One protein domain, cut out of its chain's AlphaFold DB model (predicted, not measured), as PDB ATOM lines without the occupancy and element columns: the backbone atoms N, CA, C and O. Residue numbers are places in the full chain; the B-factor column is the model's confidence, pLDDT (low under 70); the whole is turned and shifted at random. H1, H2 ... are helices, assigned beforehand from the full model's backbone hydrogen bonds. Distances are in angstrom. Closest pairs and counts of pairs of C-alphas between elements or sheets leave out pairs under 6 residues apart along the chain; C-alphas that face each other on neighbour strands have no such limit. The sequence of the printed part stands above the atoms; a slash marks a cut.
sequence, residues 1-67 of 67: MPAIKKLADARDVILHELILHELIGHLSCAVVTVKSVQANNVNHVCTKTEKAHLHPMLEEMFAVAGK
ATOM      1  N   MET A   1      -8.216 -39.870 -28.036       47.44
ATOM      2  CA  MET A   1      -7.930 -39.227 -26.729       47.44
ATOM      3  C   MET A   1      -8.489 -39.917 -25.459       47.44
ATOM      4  O   MET A   1      -8.104 -39.460 -24.392       47.44
ATOM      5  N   PRO A   2      -9.299 -41.006 -25.465       59.34
ATOM      6  CA  PRO A   2      -9.832 -41.560 -24.204       59.34
ATOM      7  C   PRO A   2      -8.823 -42.380 -23.374       59.34
ATOM      8  O   PRO A   2      -8.958 -42.451 -22.158       59.34
ATOM      9  N   ALA A   3      -7.792 -42.966 -23.994       52.38
ATOM     10  CA  ALA A   3      -6.798 -43.784 -23.286       52.38
ATOM     11  C   ALA A   3      -5.884 -42.970 -22.347       52.38
ATOM     12  O   ALA A   3      -5.548 -43.433 -21.265       52.38
ATOM     13  N   ILE A   4      -5.531 -41.738 -22.731       54.94
ATOM     14  CA  ILE A   4      -4.620 -40.873 -21.957       54.94
ATOM     15  C   ILE A   4      -5.262 -40.447 -20.629       54.94
ATOM     16  O   ILE A   4      -4.589 -40.414 -19.605       54.94
ATOM     17  N   LYS A   5      -6.576 -40.182 -20.633       56.28
ATOM     18  CA  LYS A   5      -7.323 -39.801 -19.427       56.28
ATOM     19  C   LYS A   5      -7.392 -40.958 -18.422       56.28
ATOM     20  O   LYS A   5      -7.046 -40.771 -17.267       56.28
ATOM     21  N   LYS A   6      -7.667 -42.177 -18.907       61.19
ATOM     22  CA  LYS A   6      -7.649 -43.405 -18.090       61.19
ATOM     23  C   LYS A   6      -6.284 -43.689 -17.453       61.19
ATOM     24  O   LYS A   6      -6.234 -44.181 -16.334       61.19
ATOM     25  N   LEU A   7      -5.185 -43.387 -18.150       61.97
ATOM     26  CA  LEU A   7      -3.830 -43.547 -17.609       61.97
ATOM     27  C   LEU A   7      -3.496 -42.520 -16.521       61.97
ATOM     28  O   LEU A   7      -2.790 -42.861 -15.577       61.97
ATOM     29  N   ALA A   8      -3.976 -41.281 -16.651       66.69
ATOM     30  CA  ALA A   8      -3.790 -40.260 -15.622       66.69
ATOM     31  C   ALA A   8      -4.521 -40.650 -14.329       66.69
ATOM     32  O   ALA A   8      -3.895 -40.669 -13.271       66.69
ATOM     33  N   ASP A   9      -5.781 -41.077 -14.454       72.06
ATOM     34  CA  ASP A   9      -6.591 -41.552 -13.328       72.06
ATOM     35  C   ASP A   9      -5.959 -42.797 -12.672       72.06
ATOM     36  O   ASP A   9      -5.834 -42.870 -11.452       72.06
ATOM     37  N   ALA A  10      -5.464 -43.751 -13.471       71.81
ATOM     38  CA  ALA A  10      -4.768 -44.933 -12.958       71.81
ATOM     39  C   ALA A  10      -3.447 -44.588 -12.250       71.81
ATOM     40  O   ALA A  10      -3.111 -45.197 -11.238       71.81
ATOM     41  N   ARG A  11      -2.695 -43.601 -12.754       74.06
ATOM     42  CA  ARG A  11      -1.451 -43.141 -12.124       74.06
ATOM     43  C   ARG A  11      -1.717 -42.567 -10.735       74.06
ATOM     44  O   ARG A  11      -0.943 -42.852  -9.827       74.06
ATOM     45  N   ASP A  12      -2.773 -41.774 -10.579       75.31
ATOM     46  CA  ASP A  12      -3.113 -41.172  -9.289       75.31
ATOM     47  C   ASP A  12      -3.624 -42.224  -8.290       75.31
ATOM     48  O   ASP A  12      -3.264 -42.155  -7.119       75.31
ATOM     49  N   VAL A  13      -4.351 -43.252  -8.748       73.19
ATOM     50  CA  VAL A  13      -4.745 -44.406  -7.914       73.19
ATOM     51  C   VAL A  13      -3.528 -45.212  -7.454       73.19
ATOM     52  O   VAL A  13      -3.398 -45.494  -6.267       73.19
ATOM     53  N   ILE A  14      -2.602 -45.535  -8.363       74.50
ATOM     54  CA  ILE A  14      -1.367 -46.257  -8.017       74.50
ATOM     55  C   ILE A  14      -0.539 -45.441  -7.020       74.50
ATOM     56  O   ILE A  14      -0.032 -45.990  -6.049       74.50
ATOM     57  N   LEU A  15      -0.406 -44.130  -7.241       73.62
ATOM     58  CA  LEU A  15       0.340 -43.256  -6.341       73.62
ATOM     59  C   LEU A  15      -0.320 -43.180  -4.960       73.62
ATOM     60  O   LEU A  15       0.379 -43.279  -3.959       73.62
ATOM     61  N   HIS A  16      -1.644 -43.012  -4.907       74.75
ATOM     62  CA  HIS A  16      -2.391 -42.964  -3.654       74.75
ATOM     63  C   HIS A  16      -2.199 -44.248  -2.857       74.75
ATOM     64  O   HIS A  16      -1.898 -44.178  -1.669       74.75
ATOM     65  N   GLU A  17      -2.293 -45.398  -3.523       71.75
ATOM     66  CA  GLU A  17      -2.236 -46.672  -2.827       71.75
ATOM     67  C   GLU A  17      -0.816 -47.060  -2.414       71.75
ATOM     68  O   GLU A  17      -0.620 -47.611  -1.335       71.75
ATOM     69  N   LEU A  18       0.197 -46.686  -3.208       72.12
ATOM     70  CA  LEU A  18       1.603 -46.832  -2.810       72.12
ATOM     71  C   LEU A  18       1.900 -45.989  -1.583       72.12
ATOM     72  O   LEU A  18       2.487 -46.475  -0.628       72.12
ATOM     73  N   ILE A  19       1.440 -44.740  -1.585       70.00
ATOM     74  CA  ILE A  19       1.603 -43.835  -0.454       70.00
ATOM     75  C   ILE A  19       0.875 -44.385   0.778       70.00
ATOM     76  O   ILE A  19       1.446 -44.358   1.862       70.00
ATOM     77  N   LEU A  20      -0.345 -44.913   0.642       67.25
ATOM     78  CA  LEU A  20      -1.113 -45.445   1.768       67.25
ATOM     79  C   LEU A  20      -0.467 -46.712   2.359       67.25
ATOM     80  O   LEU A  20      -0.298 -46.798   3.576       67.25
ATOM     81  N   HIS A  21      -0.043 -47.659   1.516       65.69
ATOM     82  CA  HIS A  21       0.649 -48.876   1.953       65.69
ATOM     83  C   HIS A  21       2.070 -48.598   2.488       65.69
ATOM     84  O   HIS A  21       2.450 -49.157   3.518       65.69
ATOM     85  N   GLU A  22       2.854 -47.718   1.850       61.03
ATOM     86  CA  GLU A  22       4.224 -47.387   2.285       61.03
ATOM     87  C   GLU A  22       4.259 -46.511   3.551       61.03
ATOM     88  O   GLU A  22       5.134 -46.720   4.403       61.03
ATOM     89  N   LEU A  23       3.316 -45.570   3.727       53.44
ATOM     90  CA  LEU A  23       3.300 -44.650   4.877       53.44
ATOM     91  C   LEU A  23       2.840 -45.296   6.187       53.44
ATOM     92  O   LEU A  23       3.225 -44.815   7.252       53.44
ATOM     93  N   ILE A  24       2.021 -46.349   6.145       55.56
ATOM     94  CA  ILE A  24       1.391 -46.884   7.363       55.56
ATOM     95  C   ILE A  24       2.319 -47.831   8.151       55.56
ATOM     96  O   ILE A  24       2.095 -48.019   9.346       55.56
ATOM     97  N   GLY A  25       3.395 -48.376   7.560       55.34
ATOM     98  CA  GLY A  25       4.186 -49.414   8.245       55.34
ATOM     99  C   GLY A  25       5.711 -49.373   8.136       55.34
ATOM    100  O   GLY A  25       6.376 -49.693   9.121       55.34
ATOM    101  N   HIS A  26       6.293 -49.020   6.983       58.94
ATOM    102  CA  HIS A  26       7.687 -49.412   6.704       58.94
ATOM    103  C   HIS A  26       8.600 -48.313   6.149       58.94
ATOM    104  O   HIS A  26       9.798 -48.354   6.424       58.94
ATOM    105  N   LEU A  27       8.078 -47.325   5.413       59.62
ATOM    106  CA  LEU A  27       8.885 -46.243   4.842       59.62
ATOM    107  C   LEU A  27       8.195 -44.885   5.041       59.62
ATOM    108  O   LEU A  27       7.770 -44.230   4.092       59.62
ATOM    109  N   SER A  28       8.136 -44.411   6.287       60.34
ATOM    110  CA  SER A  28       7.476 -43.142   6.656       60.34
ATOM    111  C   SER A  28       8.038 -41.879   5.975       60.34
ATOM    112  O   SER A  28       7.462 -40.802   6.116       60.34
ATOM    113  N   CYS A  29       9.146 -41.991   5.232       66.56
ATOM    114  CA  CYS A  29       9.788 -40.902   4.493       66.56
ATOM    115  C   CYS A  29      10.053 -41.251   3.009       66.56
ATOM    116  O   CYS A  29      10.881 -40.608   2.360       66.56
ATOM    117  N   ALA A  30       9.397 -42.283   2.461       69.06
ATOM    118  CA  ALA A  30       9.534 -42.615   1.044       69.06
ATOM    119  C   ALA A  30       8.901 -41.539   0.155       69.06
ATOM    120  O   ALA A  30       7.751 -41.138   0.332       69.06
ATOM    121  N   VAL A  31       9.658 -41.100  -0.851       72.94
ATOM    122  CA  VAL A  31       9.158 -40.238  -1.924       72.94
ATOM    123  C   VAL A  31       8.919 -41.104  -3.154       72.94
ATOM    124  O   VAL A  31       9.859 -41.504  -3.843       72.94
ATOM    125  N   VAL A  32       7.648 -41.374  -3.439       75.44
ATOM    126  CA  VAL A  32       7.230 -42.219  -4.562       75.44
ATOM    127  C   VAL A  32       6.955 -41.361  -5.785       75.44
ATOM    128  O   VAL A  32       6.247 -40.357  -5.724       75.44
ATOM    129  N   THR A  33       7.493 -41.764  -6.935       76.19
ATOM    130  CA  THR A  33       7.170 -41.133  -8.219       76.19
ATOM    131  C   THR A  33       6.827 -42.174  -9.268       76.19
ATOM    132  O   THR A  33       7.622 -43.056  -9.575       76.19
ATOM    133  N   VAL A  34       5.652 -42.020  -9.879       77.56
ATOM    134  CA  VAL A  34       5.203 -42.844 -11.006       77.56
ATOM    135  C   VAL A  34       5.319 -42.028 -12.288       77.56
ATOM    136  O   VAL A  34       4.776 -40.923 -12.392       77.56
ATOM    137  N   LYS A  35       6.037 -42.567 -13.274       78.50
ATOM    138  CA  LYS A  35       6.231 -41.948 -14.590       78.50
ATOM    139  C   LYS A  35       5.895 -42.950 -15.687       78.50
ATOM    140  O   LYS A  35       6.208 -44.129 -15.568       78.50
ATOM    141  N   SER A  36       5.303 -42.461 -16.774       77.62
ATOM    142  CA  SER A  36       5.107 -43.265 -17.980       77.62
ATOM    143  C   SER A  36       6.454 -43.470 -18.668       77.62
ATOM    144  O   SER A  36       7.112 -42.504 -19.052       77.62
ATOM    145  N   VAL A  37       6.853 -44.724 -18.834       81.06
ATOM    146  CA  VAL A  37       8.099 -45.137 -19.491       81.06
ATOM    147  C   VAL A  37       7.800 -46.222 -20.523       81.06
ATOM    148  O   VAL A  37       6.727 -46.820 -20.507       81.06
ATOM    149  N   GLN A  38       8.728 -46.458 -21.454       75.81
ATOM    150  CA  GLN A  38       8.512 -47.395 -22.563       75.81
ATOM    151  C   GLN A  38       8.516 -48.870 -22.114       75.81
ATOM    152  O   GLN A  38       7.890 -49.704 -22.759       75.81
ATOM    153  N   ALA A  39       9.186 -49.181 -21.001       79.94
ATOM    154  CA  ALA A  39       9.230 -50.507 -20.392       79.94
ATOM    155  C   ALA A  39       9.002 -50.397 -18.881       79.94
ATOM    156  O   ALA A  39       9.500 -49.459 -18.255       79.94
ATOM    157  N   ASN A  40       8.267 -51.348 -18.299       79.69
ATOM    158  CA  ASN A  40       7.995 -51.357 -16.864       79.69
ATOM    159  C   ASN A  40       9.292 -51.565 -16.071       79.69
ATOM    160  O   ASN A  40      10.026 -52.518 -16.327       79.69
ATOM    161  N   ASN A  41       9.573 -50.680 -15.117       80.50
ATOM    162  CA  ASN A  41      10.754 -50.775 -14.267       80.50
ATOM    163  C   ASN A  41      10.496 -50.116 -12.906       80.50
ATOM    164  O   ASN A  41       9.820 -49.090 -12.827       80.50
ATOM    165  N   VAL A  42      11.092 -50.677 -11.855       77.56
ATOM    166  CA  VAL A  42      11.026 -50.166 -10.482       77.56
ATOM    167  C   VAL A  42      12.426 -49.737 -10.057       77.56
ATOM    168  O   VAL A  42      13.278 -50.551  -9.696       77.56
ATOM    169  N   ASN A  43      12.667 -48.428 -10.095       78.06
ATOM    170  CA  ASN A  43      13.898 -47.840  -9.582       78.06
ATOM    171  C   ASN A  43      13.717 -47.479  -8.108       78.06
ATOM    172  O   ASN A  43      12.728 -46.851  -7.743       78.06
ATOM    173  N   HIS A  44      14.690 -47.839  -7.276       75.19
ATOM    174  CA  HIS A  44      14.682 -47.561  -5.844       75.19
ATOM    175  C   HIS A  44      16.061 -47.062  -5.411       75.19
ATOM    176  O   HIS A  44      17.089 -47.591  -5.831       75.19
ATOM    177  N   VAL A  45      16.073 -46.050  -4.549       75.56
ATOM    178  CA  VAL A  45      17.261 -45.620  -3.804       75.56
ATOM    179  C   VAL A  45      17.004 -46.003  -2.354       75.56
ATOM    180  O   VAL A  45      16.581 -45.184  -1.548       75.56
ATOM    181  N   CYS A  46      17.162 -47.289  -2.059       72.81
ATOM    182  CA  CYS A  46      16.915 -47.847  -0.737       72.81
ATOM    183  C   CYS A  46      17.936 -48.942  -0.404       72.81
ATOM    184  O   CYS A  46      18.699 -49.407  -1.259       72.81
ATOM    185  N   THR A  47      17.985 -49.331   0.864       78.94
ATOM    186  CA  THR A  47      18.826 -50.423   1.355       78.94
ATOM    187  C   THR A  47      18.377 -51.774   0.782       78.94
ATOM    188  O   THR A  47      17.250 -51.950   0.316       78.94
ATOM    189  N   LYS A  48      19.255 -52.788   0.844       80.19
ATOM    190  CA  LYS A  48      18.925 -54.155   0.389       80.19
ATOM    191  C   LYS A  48      17.691 -54.736   1.091       80.19
ATOM    192  O   LYS A  48      16.935 -55.468   0.460       80.19
ATOM    193  N   THR A  49      17.498 -54.410   2.369       77.62
ATOM    194  CA  THR A  49      16.363 -54.882   3.172       77.62
ATOM    195  C   THR A  49      15.052 -54.255   2.707       77.62
ATOM    196  O   THR A  49      14.071 -54.972   2.529       77.62
ATOM    197  N   GLU A  50      15.042 -52.948   2.442       74.62
ATOM    198  CA  GLU A  50      13.869 -52.240   1.908       74.62
ATOM    199  C   GLU A  50      13.513 -52.749   0.507       74.62
ATOM    200  O   GLU A  50      12.356 -53.057   0.238       74.62
ATOM    201  N   LYS A  51      14.512 -52.958  -0.362       77.31
ATOM    202  CA  LYS A  51      14.304 -53.544  -1.695       77.31
ATOM    203  C   LYS A  51      13.612 -54.910  -1.637       77.31
ATOM    204  O   LYS A  51      12.740 -55.189  -2.457       77.31
ATOM    205  N   ALA A  52      14.025 -55.767  -0.700       79.31
ATOM    206  CA  ALA A  52      13.463 -57.107  -0.545       79.31
ATOM    207  C   ALA A  52      11.987 -57.085  -0.111       79.31
ATOM    208  O   ALA A  52      11.249 -57.995  -0.468       79.31
ATOM    209  N   HIS A  53      11.560 -56.043   0.607       76.69
ATOM    210  CA  HIS A  53      10.161 -55.850   0.998       76.69
ATOM    211  C   HIS A  53       9.336 -55.146  -0.091       76.69
ATOM    212  O   HIS A  53       8.146 -55.414  -0.224       76.69
ATOM    213  N   LEU A  54       9.967 -54.299  -0.911       77.88
ATOM    214  CA  LEU A  54       9.293 -53.512  -1.943       77.88
ATOM    215  C   LEU A  54       8.703 -54.380  -3.068       77.88
ATOM    216  O   LEU A  54       7.578 -54.152  -3.496       77.88
ATOM    217  N   HIS A  55       9.442 -55.384  -3.547       77.75
ATOM    218  CA  HIS A  55       8.987 -56.235  -4.657       77.75
ATOM    219  C   HIS A  55       7.707 -57.034  -4.338       77.75
ATOM    220  O   HIS A  55       6.746 -56.898  -5.093       77.75
ATOM    221  N   PRO A  56       7.648 -57.816  -3.239       82.44
ATOM    222  CA  PRO A  56       6.441 -58.563  -2.877       82.44
ATOM    223  C   PRO A  56       5.235 -57.657  -2.618       82.44
ATOM    224  O   PRO A  56       4.125 -57.975  -3.029       82.44
ATOM    225  N   MET A  57       5.462 -56.500  -1.986       78.88
ATOM    226  CA  MET A  57       4.416 -55.512  -1.723       78.88
ATOM    227  C   MET A  57       3.811 -54.970  -3.023       78.88
ATOM    228  O   MET A  57       2.592 -54.906  -3.159       78.88
ATOM    229  N   LEU A  58       4.647 -54.625  -4.010       78.31
ATOM    230  CA  LEU A  58       4.165 -54.181  -5.319       78.31
ATOM    231  C   LEU A  58       3.350 -55.271  -6.021       78.31
ATOM    232  O   LEU A  58       2.287 -54.980  -6.566       78.31
ATOM    233  N   GLU A  59       3.822 -56.518  -6.004       80.62
ATOM    234  CA  GLU A  59       3.100 -57.647  -6.602       80.62
ATOM    235  C   GLU A  59       1.721 -57.853  -5.961       80.62
ATOM    236  O   GLU A  59       0.735 -58.019  -6.681       80.62
ATOM    237  N   GLU A  60       1.631 -57.776  -4.632       78.06
ATOM    238  CA  GLU A  60       0.367 -57.868  -3.898       78.06
ATOM    239  C   GLU A  60      -0.597 -56.742  -4.294       78.06
ATOM    240  O   GLU A  60      -1.755 -57.004  -4.627       78.06
ATOM    241  N   MET A  61      -0.119 -55.498  -4.353       72.38
ATOM    242  CA  MET A  61      -0.941 -54.349  -4.742       72.38
ATOM    243  C   MET A  61      -1.504 -54.479  -6.160       72.38
ATOM    244  O   MET A  61      -2.686 -54.211  -6.387       72.38
ATOM    245  N   PHE A  62      -0.691 -54.924  -7.124       71.25
ATOM    246  CA  PHE A  62      -1.168 -55.151  -8.490       71.25
ATOM    247  C   PHE A  62      -2.130 -56.342  -8.583       71.25
ATOM    248  O   PHE A  62      -3.072 -56.297  -9.375       71.25
ATOM    249  N   ALA A  63      -1.939 -57.385  -7.770       72.75
ATOM    250  CA  ALA A  63      -2.856 -58.521  -7.707       72.75
ATOM    251  C   ALA A  63      -4.228 -58.136  -7.124       72.75
ATOM    252  O   ALA A  63      -5.250 -58.656  -7.576       72.75
ATOM    253  N   VAL A  64      -4.265 -57.217  -6.153       65.31
ATOM    254  CA  VAL A  64      -5.504 -56.701  -5.550       65.31
ATOM    255  C   VAL A  64      -6.220 -55.723  -6.485       65.31
ATOM    256  O   VAL A  64      -7.431 -55.828  -6.651       65.31
ATOM    257  N   ALA A  65      -5.488 -54.817  -7.141       60.09
ATOM    258  CA  ALA A  65      -6.062 -53.812  -8.042       60.09
ATOM    259  C   ALA A  65      -6.533 -54.373  -9.401       60.09
ATOM    260  O   ALA A  65      -7.299 -53.719 -10.107       60.09
ATOM    261  N   GLY A  66      -6.061 -55.561  -9.795       54.75
ATOM    262  CA  GLY A  66      -6.458 -56.243 -11.033       54.75
ATOM    263  C   GLY A  66      -7.773 -57.031 -10.950       54.75
ATOM    264  O   GLY A  66      -8.121 -57.707 -11.920       54.75
ATOM    265  N   LYS A  67      -8.465 -56.982  -9.807       46.03
ATOM    266  CA  LYS A  67      -9.742 -57.656  -9.541       46.03
ATOM    267  C   LYS A  67     -10.910 -56.680  -9.626       46.03
ATOM    268  O   LYS A  67     -11.972 -57.115 -10.124       46.03
TER     269      LYS A  67
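AT A GLANCE: This is residues 1 to 67 of the 67 residues of the protein "Virulence protein MsgA" of Salmonella enterica (UniProt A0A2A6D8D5). What is the shape? Slanting helices H1 and H2 stand near each other, and a long link, residues 26 to 47, runs back beside H1, then toward H2. What is the make-up? The printed part has 67 residues, is all helix, spans 41 by 24 by 21 A and is only just compact, close to loose, the radius of gyration of the C-alphas being 12.9 A.

HOW THE PARTS SIT: How near are they? H1, residues 2 to 25, and H2, residues 48 to 65, are near each other, with 14 pairs of C-alphas within 10 A. How are the backbones? O i to N i+4 pairs are within hydrogen-bond range in 18 of 20 in H1, 13 of 14 in H2.

IN THESE COORDINATES: Where does H1 begin? H1, 36.2 A long, begins at C-alpha 2, (-9.832, -41.560, -24.204). Where does H2 end? H2, 26.4 A long, ends at C-alpha 65, (-6.062, -53.812, -8.042).

THE WHOLE: Is there a cut? The printed part has no cut. Where is confidence low? pLDDT is under 70 at residues 1 to 8, 20 to 30 and 64 to 67.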